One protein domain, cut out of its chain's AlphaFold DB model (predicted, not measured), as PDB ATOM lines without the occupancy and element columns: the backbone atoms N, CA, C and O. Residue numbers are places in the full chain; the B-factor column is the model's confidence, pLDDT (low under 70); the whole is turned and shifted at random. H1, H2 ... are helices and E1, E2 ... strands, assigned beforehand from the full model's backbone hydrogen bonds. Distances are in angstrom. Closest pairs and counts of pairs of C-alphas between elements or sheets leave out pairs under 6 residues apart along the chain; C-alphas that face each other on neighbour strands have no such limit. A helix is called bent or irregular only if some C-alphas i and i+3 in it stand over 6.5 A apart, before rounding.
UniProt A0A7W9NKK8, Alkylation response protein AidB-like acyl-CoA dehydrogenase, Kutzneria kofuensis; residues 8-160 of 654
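This is residues 8 to 160 of the 654 residues of the protein "Alkylation response protein AidB-like acyl-CoA dehydrogenase" of Kutzneria kofuensis (UniProt A0A7W9NKK8). A small closed barrel of five strands, E1 to E5, makes one end of the domain, and a cluster of three helices, H1, H2 and H3, makes the other, with H4 in the middle and H5 beside it, both packed on the barrel's outside. A sixth short strand, E6, pairs onto E4 outside the ring, and the long stretch 29 to 46 has no named element. You are reading 153 printed residues with five named helices followed by six named strands, a mixed class of helices and strands. Round the ring run E1, E2, E5, E4, E3 and back to E1, mixed in direction. The whole is compact, with a radius of gyration of the C-alphas of 14.9 A, and spans 45 by 37 by 24 A.

Find C-alpha 8 at (-38.429, -89.541, -32.383); from there H1 runs over residues 8 to 19, 16.6 A long. H2 follows at residues 23 to 28. After residues 29 to 46, look for H3 at residues 47 to 59, 18.6 A long, and then H4 at 66 to 77, 16.5 A. H5, residues 83 to 93, measures 16.4 A and is irregular: C-alphas 87 and 90 are 7.0 A apart. At C-alpha 100, (-56.837, -112.031, -27.267), the strands begin with E1, residues 100 to 103, and E2, residues 106 to 108. E3 runs from 112 to 118, 17.6 A, and E4 from 121 to 132, 25.0 A; E4 bends by 90 degrees at residue 126. E5, residues 142 to 146, is 12.8 A long, and E6, residues 155 to 157, ends at C-alpha 157, (-44.940, -123.154, -34.020).

Start at H1, which touches H3, with C-alphas 13 and 53 closest at 5.6 A; they run the same way at a steep tilt of 36 degrees, only just steep. H1 and H2 only just touch, with 3 pairs of C-alphas within 8 A, only at the corner by their link and with residues 16 to 19 of H1 alone; the closest C-alphas are those of Ala 19 and Asp 25, 5.5 A. H3 and H4 are close but not clearly touching, the C-alphas of Val 47 and Val 74 being closest at 7.7 A. H4 and H5 touch, closest at the C-alphas of Leu 76 and Ala 85, 5.7 A, opposite ways at a steep tilt of 46 degrees. H4 lies outside the barrel at a height of 9.3 A, over E1 and only just over E3, across the strands at 86 degrees to E1 on the local plane. H5 lies outside the barrel too, at a height over the sheet of 9.1 A; it lies over E4 and runs slantwise to the strands, at 54 degrees to E4 on the local plane. H1, H2 and H3 are not on the barrel. E1 and E2 form an antiparallel hairpin, with N 101 and O 108 3.0 A apart, within hydrogen-bond range. E2 and E5 are antiparallel, N 107 to O 143 2.8 A. E3, E4 and E5 are a meander, each strand the antiparallel neighbour of the one before; look at N 114 and O 125, 2.8 A, and N 144 and O 131, 2.9 A. With E2 they make a Greek key, in which E2 is the antiparallel neighbour of E5. E3 and E1 close the ring as parallel neighbours, N 102 to O 115 3.0 A. E6 is antiparallel to E4, N 122 to O 157 2.9 A. In H1, H2, H3 and H4 every O i to N i+4 pair is within hydrogen-bond range; in H5 5 of 7 are.

The two C-alphas farthest apart are those of Arg 10 and Thr 149, 45.1 A. The printed part has no cut, and its one long link is H2 to H3, with 18 residues. The mean pLDDT of the printed part is 95.4, and no printed residue is under 70.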
ATOM      1  N   GLY A   8     -37.373 -88.788 -31.697       86.31
ATOM      2  CA  GLY A   8     -38.429 -89.541 -32.383       86.31
ATOM      3  C   GLY A   8     -39.379 -90.194 -31.381       86.31
ATOM      4  O   GLY A   8     -40.594 -89.983 -31.430       86.31
ATOM      5  N   GLY A   9     -38.817 -90.873 -30.380       88.31
ATOM      6  CA  GLY A   9     -39.578 -91.422 -29.265       88.31
ATOM      7  C   GLY A   9     -40.336 -90.342 -28.487       88.31
ATOM      8  O   GLY A   9     -41.475 -90.570 -28.077       88.31
ATOM      9  N   ARG A  10     -39.757 -89.143 -28.302       89.62
ATOM     10  CA  ARG A  10     -40.456 -88.028 -27.631       89.62
ATOM     11  C   ARG A  10     -41.725 -87.638 -28.385       89.62
ATOM     12  O   ARG A  10     -42.788 -87.558 -27.770       89.62
ATOM     13  N   GLN A  11     -41.610 -87.422 -29.694       92.25
ATOM     14  CA  GLN A  11     -42.732 -87.026 -30.548       92.25
ATOM     15  C   GLN A  11     -43.824 -88.098 -30.567       92.25
ATOM     16  O   GLN A  11     -45.001 -87.773 -30.412       92.25
ATOM     17  N   LEU A  12     -43.443 -89.374 -30.676       94.12
ATOM     18  CA  LEU A  12     -44.386 -90.490 -30.626       94.12
ATOM     19  C   LEU A  12     -45.152 -90.519 -29.299       94.12
ATOM     20  O   LEU A  12     -46.380 -90.616 -29.281       94.12
ATOM     21  N   ARG A  13     -44.441 -90.379 -28.176       95.00
ATOM     22  CA  ARG A  13     -45.054 -90.356 -26.846       95.00
ATOM     23  C   ARG A  13     -46.061 -89.210 -26.703       95.00
ATOM     24  O   ARG A  13     -47.149 -89.403 -26.162       95.00
ATOM     25  N   GLU A  14     -45.704 -88.014 -27.167       94.94
ATOM     26  CA  GLU A  14     -46.584 -86.838 -27.154       94.94
ATOM     27  C   GLU A  14     -47.810 -87.022 -28.055       94.94
ATOM     28  O   GLU A  14     -48.917 -86.641 -27.663       94.94
ATOM     29  N   ALA A  15     -47.642 -87.658 -29.217       96.00
ATOM     30  CA  ALA A  15     -48.737 -87.971 -30.126       96.00
ATOM     31  C   ALA A  15     -49.754 -88.929 -29.483       96.00
ATOM     32  O   ALA A  15     -50.950 -88.653 -29.527       96.00
ATOM     33  N   VAL A  16     -49.293 -89.988 -28.803       96.44
ATOM     34  CA  VAL A  16     -50.177 -90.920 -28.074       96.44
ATOM     35  C   VAL A  16     -50.942 -90.207 -26.960       96.44
ATOM     36  O   VAL A  16     -52.160 -90.345 -26.870       96.44
ATOM     37  N   LEU A  17     -50.257 -89.401 -26.140       95.69
ATOM     38  CA  LEU A  17     -50.923 -88.637 -25.080       95.69
ATOM     39  C   LEU A  17     -51.967 -87.649 -25.618       95.69
ATOM     40  O   LEU A  17     -52.968 -87.399 -24.949       95.69
ATOM     41  N   SER A  18     -51.723 -87.086 -26.802       96.62
ATOM     42  CA  SER A  18     -52.616 -86.117 -27.442       96.62
ATOM     43  C   SER A  18     -53.806 -86.773 -28.141       96.62
ATOM     44  O   SER A  18     -54.863 -86.152 -28.224       96.62
ATOM     45  N   ALA A  19     -53.645 -88.003 -28.641       95.12
ATOM     46  CA  ALA A  19     -54.703 -88.736 -29.332       95.12
ATOM     47  C   ALA A  19     -55.861 -89.084 -28.388       95.12
ATOM     48  O   ALA A  19     -57.018 -88.864 -28.732       95.12
ATOM     49  N   GLY A  20     -55.547 -89.566 -27.183       93.94
ATOM     50  CA  GLY A  20     -56.541 -89.981 -26.199       93.94
ATOM     51  C   GLY A  20     -56.477 -91.472 -25.878       93.94
ATOM     52  O   GLY A  20     -55.680 -92.230 -26.423       93.94
ATOM     53  N   ALA A  21     -57.291 -91.881 -24.906       94.69
ATOM     54  CA  ALA A  21     -57.246 -93.228 -24.347       94.69
ATOM     55  C   ALA A  21     -58.115 -94.230 -25.119       94.69
ATOM     56  O   ALA A  21     -57.962 -95.432 -24.910       94.69
ATOM     57  N   ALA A  22     -59.076 -93.770 -25.931       96.81
ATOM     58  CA  ALA A  22     -60.057 -94.659 -26.537       96.81
ATOM     59  C   ALA A  22     -59.422 -95.515 -27.638       96.81
ATOM     60  O   ALA A  22     -58.530 -95.073 -28.357       96.81
ATOM     61  N   TRP A  23     -59.942 -96.731 -27.818       96.94
ATOM     62  CA  TRP A  23     -59.491 -97.644 -28.870       96.94
ATOM     63  C   TRP A  23     -59.465 -96.981 -30.255       96.94
ATOM     64  O   TRP A  23     -58.486 -97.109 -30.981       96.94
ATOM     65  N   SER A  24     -60.517 -96.228 -30.596       97.12
ATOM     66  CA  SER A  24     -60.621 -95.500 -31.864       97.12
ATOM     67  C   SER A  24     -59.543 -94.435 -32.041       97.12
ATOM     68  O   SER A  24     -59.076 -94.238 -33.156       97.12
ATOM     69  N   ASP A  25     -59.142 -93.767 -30.958       97.31
ATOM     70  CA  ASP A  25     -58.127 -92.712 -30.999       97.31
ATOM     71  C   ASP A  25     -56.748 -93.325 -31.261       97.31
ATOM     72  O   ASP A  25     -55.996 -92.865 -32.119       97.31
ATOM     73  N   LEU A  26     -56.450 -94.429 -30.569       97.50
ATOM     74  CA  LEU A  26     -55.211 -95.187 -30.743       97.50
ATOM     75  C   LEU A  26     -55.132 -95.848 -32.129       97.50
ATOM     76  O   LEU A  26     -54.065 -95.863 -32.741       97.50
ATOM     77  N   ALA A  27     -56.256 -96.352 -32.644       97.06
ATOM     78  CA  ALA A  27     -56.353 -96.882 -34.000       97.06
ATOM     79  C   ALA A  27     -56.148 -95.784 -35.055       97.06
ATOM     80  O   ALA A  27     -55.367 -95.973 -35.983       97.06
ATOM     81  N   ALA A  28     -56.765 -94.610 -34.882       96.50
ATOM     82  CA  ALA A  28     -56.593 -93.471 -35.786       96.50
ATOM     83  C   ALA A  28     -55.153 -92.931 -35.803       96.50
ATOM     84  O   ALA A  28     -54.691 -92.449 -36.835       96.50
ATOM     85  N   LEU A  29     -54.436 -93.036 -34.679       96.19
ATOM     86  CA  LEU A  29     -53.005 -92.742 -34.593       96.19
ATOM     87  C   LEU A  29     -52.131 -93.796 -35.304       96.19
ATOM     88  O   LEU A  29     -50.970 -93.524 -35.599       96.19
ATOM     89  N   GLY A  30     -52.667 -94.990 -35.576       96.62
ATOM     90  CA  GLY A  30     -51.933 -96.110 -36.168       96.62
ATOM     91  C   GLY A  30     -51.168 -96.964 -35.153       96.62
ATOM     92  O   GLY A  30     -50.262 -97.699 -35.539       96.62
ATOM     93  N   LEU A  31     -51.516 -96.903 -33.859       97.12
ATOM     94  CA  LEU A  31     -50.784 -97.611 -32.799       97.12
ATOM     95  C   LEU A  31     -50.690 -99.126 -33.050       97.12
ATOM     96  O   LEU A  31     -49.639 -99.724 -32.836       97.12
ATOM     97  N   PHE A  32     -51.781 -99.747 -33.501       97.88
ATOM     98  CA  PHE A  32     -51.849-101.198 -33.706       97.88
ATOM     99  C   PHE A  32     -51.075-101.677 -34.942       97.88
ATOM    100  O   PHE A  32     -50.640-102.827 -34.986       97.88
ATOM    101  N   GLY A  33     -50.850-100.787 -35.912       96.56
ATOM    102  CA  GLY A  33     -50.027-101.025 -37.097       96.56
ATOM    103  C   GLY A  33     -48.567-100.600 -36.944       96.56
ATOM    104  O   GLY A  33     -47.786-100.820 -37.864       96.56
ATOM    105  N   LEU A  34     -48.175-100.014 -35.807       96.50
ATOM    106  CA  LEU A  34     -46.890 -99.326 -35.648       96.50
ATOM    107  C   LEU A  34     -45.683-100.198 -36.035       96.50
ATOM    108  O   LEU A  34     -44.830 -99.765 -36.799       96.50
ATOM    109  N   VAL A  35     -45.648-101.448 -35.575       96.06
ATOM    110  CA  VAL A  35     -44.556-102.406 -35.859       96.06
ATOM    111  C   VAL A  35     -44.815-103.288 -37.077       96.06
ATOM    112  O   VAL A  35     -43.961-104.080 -37.474       96.06
ATOM    113  N   LEU A  36     -46.018-103.219 -37.642       96.56
ATOM    114  CA  LEU A  36     -46.394-104.074 -38.756       96.56
ATOM    115  C   LEU A  36     -45.773-103.547 -40.058       96.56
ATOM    116  O   LEU A  36     -45.619-102.335 -40.213       96.56
ATOM    117  N   PRO A  37     -45.432-104.419 -41.023       92.81
ATOM    118  CA  PRO A  37     -44.933-103.979 -42.322       92.81
ATOM    119  C   PRO A  37     -45.954-103.128 -43.091       92.81
ATOM    120  O   PRO A  37     -47.158-103.391 -43.043       92.81
ATOM    121  N   GLU A  38     -45.475-102.193 -43.913       92.81
ATOM    122  CA  GLU A  38     -46.331-101.374 -44.793       92.81
ATOM    123  C   GLU A  38     -47.226-102.226 -45.714       92.81
ATOM    124  O   GLU A  38     -48.356-101.850 -46.017       92.81
ATOM    125  N   ALA A  39     -46.759-103.418 -46.112       90.44
ATOM    126  CA  ALA A  39     -47.499-104.351 -46.968       90.44
ATOM    127  C   ALA A  39     -48.846-104.815 -46.377       90.44
ATOM    128  O   ALA A  39     -49.727-105.236 -47.125       90.44
ATOM    129  N   VAL A  40     -49.008-104.734 -45.054       90.88
ATOM    130  CA  VAL A  40     -50.254-105.055 -44.342       90.88
ATOM    131  C   VAL A  40     -50.885-103.814 -43.698       90.88
ATOM    132  O   VAL A  40     -51.735-103.947 -42.828       90.88
ATOM    133  N   GLY A  41     -50.485-102.609 -44.122       89.50
ATOM    134  CA  GLY A  41     -51.022-101.342 -43.616       89.50
ATOM    135  C   GLY A  41     -50.365-100.824 -42.335       89.50
ATOM    136  O   GLY A  41     -50.939 -99.960 -41.679       89.50
ATOM    137  N   GLY A  42     -49.194-101.350 -41.960       93.56
ATOM    138  CA  GLY A  42     -48.426-100.867 -40.812       93.56
ATOM    139  C   GLY A  42     -47.412 -99.764 -41.134       93.56
ATOM    140  O   GLY A  42     -47.368 -99.260 -42.256       93.56
ATOM    141  N   LEU A  43     -46.599 -99.394 -40.138       94.38
ATOM    142  CA  LEU A  43     -45.604 -98.309 -40.217       94.38
ATOM    143  C   LEU A  43     -44.142 -98.792 -40.185       94.38
ATOM    144  O   LEU A  43     -43.232 -98.016 -40.464       94.38
ATOM    145  N   GLY A  44     -43.902-100.071 -39.882       93.44
ATOM    146  CA  GLY A  44     -42.566-100.676 -39.898       93.44
ATOM    147  C   GLY A  44     -41.601-100.162 -38.823       93.44
ATOM    148  O   GLY A  44     -40.390-100.320 -38.977       93.44
ATOM    149  N   ASN A  45     -42.104 -99.547 -37.751       95.06
ATOM    150  CA  ASN A  45     -41.281 -99.084 -36.638       95.06
ATOM    151  C   ASN A  45     -40.711-100.258 -35.814       95.06
ATOM    152  O   ASN A  45     -41.323-101.327 -35.743       95.06
ATOM    153  N   PRO A  46     -39.566-100.063 -35.136       94.88
ATOM    154  CA  PRO A  46     -39.030-101.038 -34.188       94.88
ATOM    155  C   PRO A  46     -39.956-101.246 -32.979       94.88
ATOM    156  O   PRO A  46     -40.720-100.358 -32.586       94.88
ATOM    157  N   VAL A  47     -39.843-102.399 -32.314       96.50
ATOM    158  CA  VAL A  47     -40.579-102.680 -31.070       96.50
ATOM    159  C   VAL A  47     -40.190-101.706 -29.954       96.50
ATOM    160  O   VAL A  47     -41.020-101.398 -29.095       96.50
ATOM    161  N   ALA A  48     -38.975-101.153 -29.985       94.38
ATOM    162  CA  ALA A  48     -38.573-100.052 -29.106       94.38
ATOM    163  C   ALA A  48     -39.530 -98.839 -29.162       94.38
ATOM    164  O   ALA A  48     -39.899 -98.312 -28.108       94.38
ATOM    165  N   ASP A  49     -39.995 -98.445 -30.352       95.94
ATOM    166  CA  ASP A  49     -40.951 -97.341 -30.526       95.94
ATOM    167  C   ASP A  49     -42.332 -97.728 -29.994       95.94
ATOM    168  O   ASP A  49     -42.988 -96.956 -29.289       95.94
ATOM    169  N   LEU A  50     -42.756 -98.968 -30.257       97.44
ATOM    170  CA  LEU A  50     -44.003 -99.494 -29.712       97.44
ATOM    171  C   LEU A  50     -44.009 -99.496 -28.188       97.44
ATOM    172  O   LEU A  50     -45.019 -99.146 -27.582       97.44
ATOM    173  N   ALA A  51     -42.895 -99.840 -27.552       97.62
ATOM    174  CA  ALA A  51     -42.791 -99.816 -26.103       97.62
ATOM    175  C   ALA A  51     -42.961 -98.390 -25.539       97.62
ATOM    176  O   ALA A  51     -43.653 -98.213 -24.536       97.62
ATOM    177  N   VAL A  52     -42.430 -97.361 -26.210       96.88
ATOM    178  CA  VAL A  52     -42.677 -95.947 -25.854       96.88
ATOM    179  C   VAL A  52     -44.158 -95.582 -26.009       96.88
ATOM    180  O   VAL A  52     -44.731 -94.893 -25.161       96.88
ATOM    181  N   ALA A  53     -44.811 -96.068 -27.063       97.50
ATOM    182  CA  ALA A  53     -46.231 -95.823 -27.270       97.50
ATOM    183  C   ALA A  53     -47.114 -96.545 -26.230       97.50
ATOM    184  O   ALA A  53     -48.086 -95.972 -25.732       97.50
ATOM    185  N   VAL A  54     -46.747 -97.769 -25.835       98.19
ATOM    186  CA  VAL A  54     -47.404 -98.531 -24.759       98.19
ATOM    187  C   VAL A  54     -47.224 -97.848 -23.402       98.19
ATOM    188  O   VAL A  54     -48.190 -97.756 -22.643       98.19
ATOM    189  N   GLU A  55     -46.031 -97.319 -23.106       97.56
ATOM    190  CA  GLU A  55     -45.776 -96.494 -21.917       97.56
ATOM    191  C   GLU A  55     -46.772 -95.321 -21.850       97.56
ATOM    192  O   GLU A  55     -47.450 -95.135 -20.838       97.56
ATOM    193  N   ALA A  56     -46.928 -94.572 -22.946       97.12
ATOM    194  CA  ALA A  56     -47.857 -93.443 -23.017       97.12
ATOM    195  C   ALA A  56     -49.330 -93.864 -22.884       97.12
ATOM    196  O   ALA A  56     -50.087 -93.246 -22.136       97.12
ATOM    197  N   ALA A  57     -49.746 -94.937 -23.562       97.31
ATOM    198  CA  ALA A  57     -51.112 -95.455 -23.465       97.31
ATOM    199  C   ALA A  57     -51.447 -95.939 -22.039       97.31
ATOM    200  O   ALA A  57     -52.592 -95.832 -21.583       97.31
ATOM    201  N   ALA A  58     -50.450 -96.437 -21.301       96.06
ATOM    202  CA  ALA A  58     -50.596 -96.831 -19.906       96.06
ATOM    203  C   ALA A  58     -50.824 -95.631 -18.973       96.06
ATOM    204  O   ALA A  58     -51.645 -95.733 -18.058       96.06
ATOM    205  N   GLU A  59     -50.179 -94.487 -19.232       95.31
ATOM    206  CA  GLU A  59     -50.431 -93.225 -18.510       95.31
ATOM    207  C   GLU A  59     -51.835 -92.657 -18.740       95.31
ATOM    208  O   GLU A  59     -52.311 -91.855 -17.940       95.31
ATOM    209  N   LEU A  60     -52.494 -93.051 -19.829       95.75
ATOM    210  CA  LEU A  60     -53.883 -92.695 -20.112       95.75
ATOM    211  C   LEU A  60     -54.888 -93.708 -19.544       95.75
ATOM    212  O   LEU A  60     -56.095 -93.509 -19.671       95.75
ATOM    213  N   LEU A  61     -54.412 -94.810 -18.952       95.94
ATOM    214  CA  LEU A  61     -55.223 -95.983 -18.618       95.94
ATOM    215  C   LEU A  61     -56.095 -96.470 -19.788       95.94
ATOM    216  O   LEU A  61     -57.238 -96.878 -19.572       95.94
ATOM    217  N   ALA A  62     -55.544 -96.502 -21.010       96.81
ATOM    218  CA  ALA A  62     -56.263 -96.966 -22.201       96.81
ATOM    219  C   ALA A  62     -57.042 -98.275 -21.919       96.81
ATOM    220  O   ALA A  62     -56.438 -99.228 -21.394       96.81
ATOM    221  N   PRO A  63     -58.374 -98.312 -22.136       96.06
ATOM    222  CA  PRO A  63     -59.197 -99.484 -21.885       96.06
ATOM    223  C   PRO A  63     -59.227-100.421 -23.098       96.06
ATOM    224  O   PRO A  63     -58.808-100.072 -24.200       96.06
ATOM    225  N   GLY A  64     -59.783-101.611 -22.895       94.75
ATOM    226  CA  GLY A  64     -59.955-102.623 -23.928       94.75
ATOM    227  C   GLY A  64     -58.723-103.515 -24.124       94.75
ATOM    228  O   GLY A  64     -57.757-103.455 -23.354       94.75
ATOM    229  N   PRO A  65     -58.752-104.379 -25.149       96.12
ATOM    230  CA  PRO A  65     -57.722-105.383 -25.408       96.12
ATOM    231  C   PRO A  65     -56.475-104.796 -26.100       96.12
ATOM    232  O   PRO A  65     -55.935-105.404 -27.019       96.12
ATOM    233  N   VAL A  66     -55.992-103.622 -25.671       97.75
ATOM    234  CA  VAL A  66     -54.854-102.930 -26.311       97.75
ATOM    235  C   VAL A  66     -53.577-103.767 -26.216       97.75
ATOM    236  O   VAL A  66     -53.017-104.159 -27.234       97.75
ATOM    237  N   LEU A  67     -53.152-104.106 -24.994       97.75
ATOM    238  CA  LEU A  67     -51.948-104.907 -24.755       97.75
ATOM    239  C   LEU A  67     -51.952-106.264 -25.495       97.75
ATOM    240  O   LEU A  67     -50.988-106.519 -26.213       97.75
ATOM    241  N   PRO A  68     -52.978-107.135 -25.375       98.19
ATOM    242  CA  PRO A  68     -52.960-108.429 -26.061       98.19
ATOM    243  C   PRO A  68     -52.983-108.282 -27.591       98.19
ATOM    244  O   PRO A  68     -52.323-109.061 -28.275       98.19
ATOM    245  N   THR A  69     -53.638-107.246 -28.130       98.56
ATOM    246  CA  THR A  69     -53.635-106.988 -29.579       98.56
ATOM    247  C   THR A  69     -52.251-106.566 -30.070       98.56
ATOM    248  O   THR A  69     -51.797-107.056 -31.097       98.56
ATOM    249  N   LEU A  70     -51.532-105.729 -29.317       98.56
ATOM    250  CA  LEU A  70     -50.158-105.338 -29.655       98.56
ATOM    251  C   LEU A  70     -49.172-106.508 -29.539       98.56
ATOM    252  O   LEU A  70     -48.296-106.661 -30.385       98.56
ATOM    253  N   VAL A  71     -49.349-107.381 -28.541       98.56
ATOM    254  CA  VAL A  71     -48.589-108.640 -28.444       98.56
ATOM    255  C   VAL A  71     -48.837-109.511 -29.673       98.56
ATOM    256  O   VAL A  71     -47.887-110.044 -30.247       98.56
ATOM    257  N   ALA A  72     -50.095-109.634 -30.101       98.25
ATOM    258  CA  ALA A  72     -50.439-110.381 -31.300       98.25
ATOM    259  C   ALA A  72     -49.855-109.750 -32.569       98.25
ATOM    260  O   ALA A  72     -49.330-110.483 -33.400       98.25
ATOM    261  N   ALA A  73     -49.874-108.421 -32.695       98.19
ATOM    262  CA  ALA A  73     -49.265-107.714 -33.818       98.19
ATOM    263  C   ALA A  73     -47.774-108.071 -33.957       98.19
ATOM    264  O   ALA A  73     -47.352-108.545 -35.010       98.19
ATOM    265  N   VAL A  74     -46.997-107.945 -32.873       97.81
ATOM    266  CA  VAL A  74     -45.561-108.283 -32.860       97.81
ATOM    267  C   VAL A  74     -45.334-109.770 -33.160       97.81
ATOM    268  O   VAL A  74     -44.483-110.121 -33.973       97.81
ATOM    269  N   ALA A  75     -46.098-110.669 -32.531       97.19
ATOM    270  CA  ALA A  75     -45.922-112.109 -32.718       97.19
ATOM    271  C   ALA A  75     -46.253-112.566 -34.150       97.19
ATOM    272  O   ALA A  75     -45.514-113.358 -34.733       97.19
ATOM    273  N   LEU A  76     -47.350-112.063 -34.722       96.88
ATOM    274  CA  LEU A  76     -47.805-112.429 -36.065       96.88
ATOM    275  C   LEU A  76     -46.955-111.784 -37.165       96.88
ATOM    276  O   LEU A  76     -46.787-112.395 -38.218       96.88
ATOM    277  N   ALA A  77     -46.352-110.618 -36.909       94.31
ATOM    278  CA  ALA A  77     -45.362-110.018 -37.805       94.31
ATOM    279  C   ALA A  77     -44.119-110.902 -38.006       94.31
ATOM    280  O   ALA A  77     -43.476-110.811 -39.048       94.31
ATOM    281  N   GLY A  78     -43.801-111.783 -37.050       91.62
ATOM    282  CA  GLY A  78     -42.719-112.765 -37.176       91.62
ATOM    283  C   GLY A  78     -43.054-113.968 -38.068       91.62
ATOM    284  O   GLY A  78     -42.159-114.723 -38.442       91.62
ATOM    285  N   VAL A  79     -44.330-114.164 -38.415       93.62
ATOM    286  CA  VAL A  79     -44.816-115.275 -39.255       93.62
ATOM    287  C   VAL A  79     -45.879-114.802 -40.264       93.62
ATOM    288  O   VAL A  79     -46.960-115.393 -40.347       93.62
ATOM    289  N   PRO A  80     -45.595-113.753 -41.059       91.69
ATOM    290  CA  PRO A  80     -46.607-113.065 -41.862       91.69
ATOM    291  C   PRO A  80     -47.180-113.951 -42.977       91.69
ATOM    292  O   PRO A  80     -48.320-113.760 -43.383       91.69
ATOM    293  N   ASP A  81     -46.428-114.963 -43.420       90.88
ATOM    294  CA  ASP A  81     -46.829-115.887 -44.487       90.88
ATOM    295  C   ASP A  81     -47.817-116.972 -44.023       90.88
ATOM    296  O   ASP A  81     -48.336-117.744 -44.835       90.88
ATOM    297  N   ARG A  82     -48.088-117.077 -42.713       93.12
ATOM    298  CA  ARG A  82     -49.086-118.027 -42.203       93.12
ATOM    299  C   ARG A  82     -50.487-117.569 -42.625       93.12
ATOM    300  O   ARG A  82     -50.814-116.406 -42.397       93.12
ATOM    301  N   PRO A  83     -51.355-118.454 -43.158       91.50
ATOM    302  CA  PRO A  83     -52.636-118.048 -43.751       91.50
ATOM    303  C   PRO A  83     -53.511-117.177 -42.840       91.50
ATOM    304  O   PRO A  83     -54.043-116.158 -43.275       91.50
ATOM    305  N   LEU A  84     -53.629-117.552 -41.562       92.81
ATOM    306  CA  LEU A  84     -54.410-116.789 -40.588       92.81
ATOM    307  C   LEU A  84     -53.726-115.483 -40.165       92.81
ATOM    308  O   LEU A  84     -54.413-114.488 -39.954       92.81
ATOM    309  N   ALA A  85     -52.392-115.451 -40.090       94.00
ATOM    310  CA  ALA A  85     -51.655-114.220 -39.814       94.00
ATOM    311  C   ALA A  85     -51.856-113.214 -40.958       94.00
ATOM    312  O   ALA A  85     -52.341-112.111 -40.720       94.00
ATOM    313  N   ALA A  86     -51.608-113.630 -42.205       93.62
ATOM    314  CA  ALA A  86     -51.806-112.811 -43.402       93.62
ATOM    315  C   ALA A  86     -53.229-112.238 -43.500       93.62
ATOM    316  O   ALA A  86     -53.417-111.095 -43.915       93.62
ATOM    317  N   LYS A  87     -54.235-113.026 -43.096       95.25
ATOM    318  CA  LYS A  87     -55.643-112.614 -43.086       95.25
ATOM    319  C   LYS A  87     -55.947-111.546 -42.032       95.25
ATOM    320  O   LYS A  87     -56.700-110.623 -42.328       95.25
ATOM    321  N   LEU A  88     -55.425-111.690 -40.812       96.50
ATOM    322  CA  LEU A  88     -55.790-110.822 -39.685       96.50
ATOM    323  C   LEU A  88     -54.922-109.566 -39.567       96.50
ATOM    324  O   LEU A  88     -55.407-108.555 -39.072       96.50
ATOM    325  N   LEU A  89     -53.669-109.604 -40.031       97.31
ATOM    326  CA  LEU A  89     -52.718-108.494 -39.901       97.31
ATOM    327  C   LEU A  89     -53.257-107.137 -40.405       97.31
ATOM    328  O   LEU A  89     -53.101-106.168 -39.663       97.31
ATOM    329  N   PRO A  90     -53.946-107.032 -41.563       97.31
ATOM    330  CA  PRO A  90     -54.524-105.758 -42.001       97.31
ATOM    331  C   PRO A  90     -55.580-105.196 -41.042       97.31
ATOM    332  O   PRO A  90     -55.584-104.001 -40.763       97.31
ATOM    333  N   GLY A  91     -56.443-106.061 -40.501       97.62
ATOM    334  CA  GLY A  91     -57.463-105.647 -39.539       97.62
ATOM    335  C   GLY A  91     -56.887-105.330 -38.157       97.62
ATOM    336  O   GLY A  91     -57.449-104.534 -37.411       97.62
ATOM    337  N   ILE A  92     -55.756-105.938 -37.793       97.94
ATOM    338  CA  ILE A  92     -55.008-105.540 -36.597       97.94
ATOM    339  C   ILE A  92     -54.416-104.147 -36.820       97.94
ATOM    340  O   ILE A  92     -54.572-103.288 -35.959       97.94
ATOM    341  N   ALA A  93     -53.791-103.903 -37.977       97.56
ATOM    342  CA  ALA A  93     -53.116-102.645 -38.286       97.56
ATOM    343  C   ALA A  93     -54.044-101.421 -38.194       97.56
ATOM    344  O   ALA A  93     -53.666-100.413 -37.598       97.56
ATOM    345  N   ASP A  94     -55.265-101.524 -38.732       96.50
ATOM    346  CA  ASP A  94     -56.263-100.444 -38.710       96.50
ATOM    347  C   ASP A  94     -57.132-100.410 -37.434       96.50
ATOM    348  O   ASP A  94     -57.969 -99.519 -37.268       96.50
ATOM    349  N   GLY A  95     -56.932-101.364 -36.517       96.56
ATOM    350  CA  GLY A  95     -57.677-101.485 -35.265       96.56
ATOM    351  C   GLY A  95     -59.103-102.032 -35.407       96.56
ATOM    352  O   GLY A  95     -59.857-101.992 -34.435       96.56
ATOM    353  N   SER A  96     -59.511-102.552 -36.566       97.38
ATOM    354  CA  SER A  96     -60.815-103.215 -36.738       97.38
ATOM    355  C   SER A  96     -60.866-104.618 -36.120       97.38
ATOM    356  O   SER A  96     -61.948-105.134 -35.838       97.38
ATOM    357  N   THR A  97     -59.704-105.231 -35.880       97.44
ATOM    358  CA  THR A  97     -59.545-106.568 -35.299       97.44
ATOM    359  C   THR A  97     -58.753-106.499 -33.997       97.44
ATOM    360  O   THR A  97     -57.554-106.228 -33.993       97.44
ATOM    361  N   ALA A  98     -59.415-106.806 -32.883       97.56
ATOM    362  CA  ALA A  98     -58.753-107.086 -31.611       97.56
ATOM    363  C   ALA A  98     -58.370-108.569 -31.514       97.56
ATOM    364  O   ALA A  98     -59.083-109.439 -32.020       97.56
ATOM    365  N   VAL A  99     -57.259-108.856 -30.832       98.31
ATOM    366  CA  VAL A  99     -56.772-110.226 -30.627       98.31
ATOM    367  C   VAL A  99     -56.530-110.474 -29.144       98.31
ATOM    368  O   VAL A  99     -55.857-109.694 -28.470       98.31
ATOM    369  N   ALA A 100     -57.081-111.570 -28.627       98.44
ATOM    370  CA  ALA A 100     -56.837-112.031 -27.267       98.44
ATOM    371  C   ALA A 100     -55.541-112.854 -27.169       98.44
ATOM    372  O   ALA A 100     -55.087-113.465 -28.138       98.44
ATOM    373  N   VAL A 101     -54.950-112.925 -25.976       98.38
ATOM    374  CA  VAL A 101     -53.733-113.715 -25.720       98.38
ATOM    375  C   VAL A 101     -53.923-114.611 -24.502       98.38
ATOM    376  O   VAL A 101     -54.485-114.194 -23.486       98.38
ATOM    377  N   HIS A 102     -53.457-115.858 -24.602       96.19
ATOM    378  CA  HIS A 102     -53.471-116.812 -23.497       96.19
ATOM    379  C   HIS A 102     -52.460-116.425 -22.404       96.19
ATOM    380  O   HIS A 102     -51.269-116.280 -22.673       96.19
ATOM    381  N   CYS A 103     -52.922-116.327 -21.158       94.69
ATOM    382  CA  CYS A 103     -52.135-115.986 -19.974       94.69
ATOM    383  C   CYS A 103     -52.373-117.035 -18.875       94.69
ATOM    384  O   CYS A 103     -53.164-116.834 -17.951       94.69
ATOM    385  N   GLY A 104     -51.713-118.191 -18.974       90.81
ATOM    386  CA  GLY A 104     -51.957-119.306 -18.051       90.81
ATOM    387  C   GLY A 104     -53.354-119.905 -18.270       90.81
ATOM    388  O   GLY A 104     -53.612-120.340 -19.379       90.81
ATOM    389  N   PRO A 105     -54.249-119.969 -17.264       93.56
ATOM    390  CA  PRO A 105     -55.598-120.527 -17.430       93.56
ATOM    391  C   PRO A 105     -56.638-119.527 -17.972       93.56
ATOM    392  O   PRO A 105     -57.805-119.886 -18.130       93.56
ATOM    393  N   VAL A 106     -56.257-118.265 -18.180       96.94
ATOM    394  CA  VAL A 106     -57.159-117.176 -18.583       96.94
ATOM    395  C   VAL A 106     -56.706-116.553 -19.896       96.94
ATOM    396  O   VAL A 106     -55.544-116.658 -20.278       96.94
ATOM    397  N   ALA A 107     -57.616-115.873 -20.575       97.19
ATOM    398  CA  ALA A 107     -57.331-115.062 -21.745       97.19
ATOM    399  C   ALA A 107     -57.418-113.580 -21.382       97.19
ATOM    400  O   ALA A 107     -58.374-113.151 -20.731       97.19
ATOM    401  N   LEU A 108     -56.420-112.810 -21.811       97.44
ATOM    402  CA  LEU A 108     -56.454-111.355 -21.798       97.44
ATOM    403  C   LEU A 108     -57.024-110.892 -23.142       97.44
ATOM    404  O   LEU A 108     -56.369-111.061 -24.168       97.44
ATOM    405  N   GLY A 109     -58.234-110.338 -23.139       96.62
ATOM    406  CA  GLY A 109     -58.951-109.958 -24.354       96.62
ATOM    407  C   GLY A 109     -60.415-110.398 -24.367       96.62
ATOM    408  O   GLY A 109     -60.940-110.906 -23.375       96.62
ATOM    409  N   GLU A 110     -61.070-110.177 -25.504       95.94
ATOM    410  CA  GLU A 110     -62.478-110.515 -25.749       95.94
ATOM    411  C   GLU A 110     -62.604-111.721 -26.687       95.94
ATOM    412  O   GLU A 110     -61.616-112.177 -27.259       95.94
ATOM    413  N   SER A 111     -63.820-112.261 -26.818       96.75
ATOM    414  CA  SER A 111     -64.072-113.368 -27.750       96.75
ATOM    415  C   SER A 111     -63.768-112.951 -29.190       96.75
ATOM    416  O   SER A 111     -64.075-111.826 -29.580       96.75
ATOM    417  N   GLY A 112     -63.216-113.870 -29.978       96.69
ATOM    418  CA  GLY A 112     -62.763-113.611 -31.344       96.69
ATOM    419  C   GLY A 112     -61.389-114.233 -31.598       96.69
ATOM    420  O   GLY A 112     -61.100-115.296 -31.030       96.69
ATOM    421  N   PRO A 113     -60.537-113.597 -32.422       97.88
ATOM    422  CA  PRO A 113     -59.208-114.113 -32.696       97.88
ATOM    423  C   PRO A 113     -58.343-114.164 -31.441       97.88
ATOM    424  O   PRO A 113     -58.317-113.223 -30.646       97.88
ATOM    425  N   MET A 114     -57.600-115.253 -31.270       98.19
ATOM    426  CA  MET A 114     -56.784-115.466 -30.082       98.19
ATOM    427  C   MET A 114     -55.483-116.205 -30.390       98.19
ATOM    428  O   MET A 114     -55.477-117.216 -31.096       98.19
ATOM    429  N   LEU A 115     -54.390-115.739 -29.780       98.25
ATOM    430  CA  LEU A 115     -53.157-116.510 -29.642       98.25
ATOM    431  C   LEU A 115     -53.293-117.502 -28.487       98.25
ATOM    432  O   LEU A 115     -53.433-117.119 -27.322       98.25
ATOM    433  N   VAL A 116     -53.237-118.785 -28.827       97.44
ATOM    434  CA  VAL A 116     -53.440-119.906 -27.917       97.44
ATOM    435  C   VAL A 116     -52.146-120.691 -27.767       97.44
ATOM    436  O   VAL A 116     -51.494-121.039 -28.749       97.44
ATOM    437  N   ARG A 117     -51.794-121.004 -26.522       94.56
ATOM    438  CA  ARG A 117     -50.672-121.892 -26.210       94.56
ATOM    439  C   ARG A 117     -51.027-123.361 -26.494       94.56
ATOM    440  O   ARG A 117     -52.019-123.843 -25.950       94.56
ATOM    441  N   ASP A 118     -50.201-124.052 -27.281       92.19
ATOM    442  CA  ASP A 118     -50.294-125.483 -27.629       92.19
ATOM    443  C   ASP A 118     -49.013-126.200 -27.158       92.19
ATOM    444  O   ASP A 118     -48.047-126.357 -27.903       92.19
ATOM    445  N   GLY A 119     -48.955-126.562 -25.871       89.00
ATOM    446  CA  GLY A 119     -47.729-127.074 -25.249       89.00
ATOM    447  C   GLY A 119     -46.634-126.003 -25.163       89.00
ATOM    448  O   GLY A 119     -46.813-124.982 -24.488       89.00
ATOM    449  N   ASP A 120     -45.509-126.247 -25.838       86.88
ATOM    450  CA  ASP A 120     -44.393-125.297 -25.961       86.88
ATOM    451  C   ASP A 120     -44.515-124.380 -27.195       86.88
ATOM    452  O   ASP A 120     -43.789-123.391 -27.299       86.88
ATOM    453  N   ASP A 121     -45.472-124.664 -28.085       93.88
ATOM    454  CA  ASP A 121     -45.745-123.899 -29.302       93.88
ATOM    455  C   ASP A 121     -46.952-122.960 -29.141       93.88
ATOM    456  O   ASP A 121     -47.679-122.961 -28.138       93.88
ATOM    457  N   TRP A 122     -47.181-122.148 -30.173       96.94
ATOM    458  CA  TRP A 122     -48.318-121.243 -30.282       96.94
ATOM    459  C   TRP A 122     -49.164-121.523 -31.522       96.94
ATOM    460  O   TRP A 122     -48.676-121.947 -32.576       96.94
ATOM    461  N   ALA A 123     -50.454-121.239 -31.392       97.44
ATOM    462  CA  ALA A 123     -51.447-121.305 -32.451       97.44
ATOM    463  C   ALA A 123     -52.278-120.016 -32.497       97.44
ATOM    464  O   ALA A 123     -52.438-119.329 -31.487       97.44
ATOM    465  N   LEU A 124     -52.834-119.707 -33.665       97.94
ATOM    466  CA  LEU A 124     -53.795-118.628 -33.877       97.94
ATOM    467  C   LEU A 124     -55.155-119.235 -34.223       97.94
ATOM    468  O   LEU A 124     -55.281-119.969 -35.201       97.94
ATOM    469  N   VAL A 125     -56.175-118.922 -33.427       97.12
ATOM    470  CA  VAL A 125     -57.544-119.419 -33.610       97.12
ATOM    471  C   VAL A 125     -58.472-118.224 -33.817       97.12
ATOM    472  O   VAL A 125     -58.478-117.320 -32.994       97.12
ATOM    473  N   GLU A 126     -59.236-118.199 -34.915       94.19
ATOM    474  CA  GLU A 126     -60.009-117.012 -35.330       94.19
ATOM    475  C   GLU A 126     -61.253-116.717 -34.485       94.19
ATOM    476  O   GLU A 126     -61.649-115.562 -34.375       94.19
ATOM    477  N   ASP A 127     -61.892-117.743 -33.924       93.69
ATOM    478  CA  ASP A 127     -63.153-117.598 -33.194       93.69
ATOM    479  C   ASP A 127     -63.109-118.416 -31.904       93.69
ATOM    480  O   ASP A 127     -63.563-119.563 -31.828       93.69
ATOM    481  N   VAL A 128     -62.470-117.842 -30.885       96.88
ATOM    482  CA  VAL A 128     -62.444-118.401 -29.535       96.88
ATOM    483  C   VAL A 128     -63.494-117.703 -28.688       96.88
ATOM    484  O   VAL A 128     -63.419-116.503 -28.420       96.88
ATOM    485  N   ARG A 129     -64.445-118.487 -28.179       97.44
ATOM    486  CA  ARG A 129     -65.353-118.020 -27.135       97.44
ATOM    487  C   ARG A 129     -64.599-117.900 -25.811       97.44
ATOM    488  O   ARG A 129     -64.072-118.891 -25.307       97.44
ATOM    489  N   ILE A 130     -64.636-116.718 -25.211       97.75
ATOM    490  CA  ILE A 130     -64.106-116.436 -23.878       97.75
ATOM    491  C   ILE A 130     -65.288-116.189 -22.947       97.75
ATOM    492  O   ILE A 130     -66.055-115.252 -23.154       97.75
ATOM    493  N   ASP A 131     -65.446-117.030 -21.924       97.62
ATOM    494  CA  ASP A 131     -66.436-116.794 -20.875       97.62
ATOM    495  C   ASP A 131     -65.912-115.677 -19.948       97.62
ATOM    496  O   ASP A 131     -64.883-115.887 -19.293       97.62
ATOM    497  N   PRO A 132     -66.561-114.494 -19.895       96.44
ATOM    498  CA  PRO A 132     -66.033-113.344 -19.162       96.44
ATOM    499  C   PRO A 132     -65.928-113.602 -17.658       96.44
ATOM    500  O   PRO A 132     -66.782-114.267 -17.070       96.44
ATOM    501  N   ALA A 133     -64.903-113.027 -17.031       96.19
ATOM    502  CA  ALA A 133     -64.746-112.976 -15.581       96.19
ATOM    503  C   ALA A 133     -64.712-111.518 -15.101       96.19
ATOM    504  O   ALA A 133     -64.285-110.638 -15.846       96.19
ATOM    505  N   ASP A 134     -65.118-111.266 -13.853       96.25
ATOM    506  CA  ASP A 134     -65.072-109.921 -13.267       96.25
ATOM    507  C   ASP A 134     -63.610-109.488 -13.041       96.25
ATOM    508  O   ASP A 134     -62.913-110.081 -12.203       96.25
ATOM    509  N   PRO A 135     -63.103-108.471 -13.765       95.62
ATOM    510  CA  PRO A 135     -61.694-108.132 -13.702       95.62
ATOM    511  C   PRO A 135     -61.374-107.236 -12.503       95.62
ATOM    512  O   PRO A 135     -62.134-106.349 -12.111       95.62
ATOM    513  N   VAL A 136     -60.170-107.411 -11.954       96.50
ATOM    514  CA  VAL A 136     -59.616-106.474 -10.964       96.50
ATOM    515  C   VAL A 136     -59.305-105.121 -11.612       96.50
ATOM    516  O   VAL A 136     -59.591-104.083 -11.007       96.50
ATOM    517  N   ASP A 137     -58.733-105.142 -12.821       96.94
ATOM    518  CA  ASP A 137     -58.587-103.978 -13.701       96.94
ATOM    519  C   ASP A 137     -59.858-103.789 -14.530       96.94
ATOM    520  O   ASP A 137     -60.110-104.493 -15.500       96.94
ATOM    521  N   LEU A 138     -60.639-102.782 -14.159       94.44
ATOM    522  CA  LEU A 138     -61.938-102.483 -14.760       94.44
ATOM    523  C   LEU A 138     -61.844-102.065 -16.231       94.44
ATOM    524  O   LEU A 138     -62.856-102.054 -16.923       94.44
ATOM    525  N   GLY A 139     -60.655-101.673 -16.692       93.69
ATOM    526  CA  GLY A 139     -60.428-101.276 -18.072       93.69
ATOM    527  C   GLY A 139     -60.076-102.440 -18.992       93.69
ATOM    528  O   GLY A 139     -59.839-102.180 -20.166       93.69
ATOM    529  N   ARG A 140     -59.985-103.687 -18.501       92.88
ATOM    530  CA  ARG A 140     -59.501-104.825 -19.298       92.88
ATOM    531  C   ARG A 140     -60.446-106.017 -19.302       92.88
ATOM    532  O   ARG A 140     -60.761-106.535 -18.232       92.88
ATOM    533  N   PRO A 141     -60.817-106.516 -20.491       95.50
ATOM    534  CA  PRO A 141     -61.542-107.767 -20.598       95.50
ATOM    535  C   PRO A 141     -60.612-108.945 -20.279       95.50
ATOM    536  O   PRO A 141     -59.480-109.032 -20.763       95.50
ATOM    537  N   ILE A 142     -61.102-109.849 -19.434       97.19
ATOM    538  CA  ILE A 142     -60.445-111.100 -19.064       97.19
ATOM    539  C   ILE A 142     -61.505-112.195 -18.949       97.19
ATOM    540  O   ILE A 142     -62.649-111.932 -18.569       97.19
ATOM    541  N   GLY A 143     -61.133-113.435 -19.238       97.44
ATOM    542  CA  GLY A 143     -62.038-114.558 -19.039       97.44
ATOM    543  C   GLY A 143     -61.393-115.911 -19.277       97.44
ATOM    544  O   GLY A 143     -60.174-116.028 -19.397       97.44
ATOM    545  N   PHE A 144     -62.227-116.942 -19.339       98.00
ATOM    546  CA  PHE A 144     -61.804-118.324 -19.539       98.00
ATOM    547  C   PHE A 144     -62.051-118.739 -20.996       98.00
ATOM    548  O   PHE A 144     -63.212-118.827 -21.411       98.00
ATOM    549  N   PRO A 145     -60.996-118.974 -21.794       97.44
ATOM    550  CA  PRO A 145     -61.146-119.343 -23.196       97.44
ATOM    551  C   PRO A 145     -61.641-120.788 -23.338       97.44
ATOM    552  O   PRO A 145     -61.167-121.701 -22.662       97.44
ATOM    553  N   ARG A 146     -62.577-121.021 -24.262       96.38
ATOM    554  CA  ARG A 146     -63.015-122.356 -24.687       96.38
ATOM    555  C   ARG A 146     -62.305-122.729 -25.978       96.38
ATOM    556  O   ARG A 146     -62.818-122.498 -27.069       96.38
ATOM    557  N   VAL A 147     -61.121-123.309 -25.836       93.31
ATOM    558  CA  VAL A 147     -60.304-123.743 -26.971       93.31
ATOM    559  C   VAL A 147     -60.697-125.169 -27.371       93.31
ATOM    560  O   VAL A 147     -60.712-126.074 -26.537       93.31
ATOM    561  N   GLY A 148     -61.049-125.353 -28.645       90.56
ATOM    562  CA  GLY A 148     -61.275-126.670 -29.246       90.56
ATOM    563  C   GLY A 148     -59.976-127.358 -29.677       90.56
ATOM    564  O   GLY A 148     -58.880-126.974 -29.280       90.56
ATOM    565  N   THR A 149     -60.087-128.380 -30.524       92.69
ATOM    566  CA  THR A 149     -58.911-129.017 -31.134       92.69
ATOM    567  C   THR A 149     -58.227-128.052 -32.103       92.69
ATOM    568  O   THR A 149     -58.874-127.554 -33.021       92.69
ATOM    569  N   ILE A 150     -56.925-127.829 -31.914       94.88
ATOM    570  CA  ILE A 150     -56.099-126.983 -32.782       94.88
ATOM    571  C   ILE A 150     -55.750-127.753 -34.063       94.88
ATOM    572  O   ILE A 150     -55.258-128.882 -34.002       94.88
ATOM    573  N   THR A 151     -56.015-127.155 -35.225       93.12
ATOM    574  CA  THR A 151     -55.695-127.730 -36.542       93.12
ATOM    575  C   THR A 151     -54.277-127.366 -36.990       93.12
ATOM    576  O   THR A 151     -53.654-126.450 -36.461       93.12
ATOM    577  N   GLU A 152     -53.751-128.065 -37.998       89.50
ATOM    578  CA  GLU A 152     -52.415-127.780 -38.544       89.50
ATOM    579  C   GLU A 152     -52.306-126.365 -39.137       89.50
ATOM    580  O   GLU A 152     -51.302-125.691 -38.933       89.50
ATOM    581  N   GLU A 153     -53.365-125.871 -39.785       89.31
ATOM    582  CA  GLU A 153     -53.424-124.509 -40.341       89.31
ATOM    583  C   GLU A 153     -53.398-123.413 -39.262       89.31
ATOM    584  O   GLU A 153     -52.973-122.290 -39.530       89.31
ATOM    585  N   GLN A 154     -53.836-123.737 -38.040       94.25
ATOM    586  CA  GLN A 154     -53.834-122.821 -36.895       94.25
ATOM    587  C   GLN A 154     -52.475-122.765 -36.189       94.25
ATOM    588  O   GLN A 154     -52.214-121.822 -35.444       94.25
ATOM    589  N   ARG A 155     -51.597-123.751 -36.400       94.88
ATOM    590  CA  ARG A 155     -50.303-123.830 -35.713       94.88
ATOM    591  C   ARG A 155     -49.300-122.846 -36.301       94.88
ATOM    592  O   ARG A 155     -48.992-122.873 -37.492       94.88
ATOM    593  N   LEU A 156     -48.739-122.012 -35.432       94.81
ATOM    594  CA  LEU A 156     -47.671-121.079 -35.779       94.81
ATOM    595  C   LEU A 156     -46.288-121.689 -35.509       94.81
ATOM    596  O   LEU A 156     -45.352-121.417 -36.262       94.81
ATOM    597  N   GLY A 157     -46.190-122.563 -34.500       91.75
ATOM    598  CA  GLY A 157     -44.940-123.154 -34.020       91.75
ATOM    599  C   GLY A 157     -44.352-122.362 -32.845       91.75
ATOM    600  O   GLY A 157     -45.103-121.659 -32.156       91.75
ATOM    601  N   PRO A 158     -43.032-122.447 -32.605       92.94
ATOM    602  CA  PRO A 158     -42.409-121.765 -31.484       92.94
ATOM    603  C   PRO A 158     -42.366-120.262 -31.759       92.94
ATOM    604  O   PRO A 158     -41.744-119.803 -32.716       92.94
ATOM    605  N   LEU A 159     -43.024-119.490 -30.898       94.06
ATOM    606  CA  LEU A 159     -43.020-118.031 -30.928       94.06
ATOM    607  C   LEU A 159     -42.761-117.485 -29.523       94.06
ATOM    608  O   LEU A 159     -43.292-118.025 -28.549       94.06
ATOM    609  N   PRO A 160     -42.013-116.378 -29.387       95.56
ATOM    610  CA  PRO A 160     -41.676-115.810 -28.088       95.56
ATOM    611  C   PRO A 160     -42.825-114.954 -27.521       95.56
ATOM    612  O   PRO A 160     -42.598-113.867 -27.002       95.56
TER     613      PRO A 160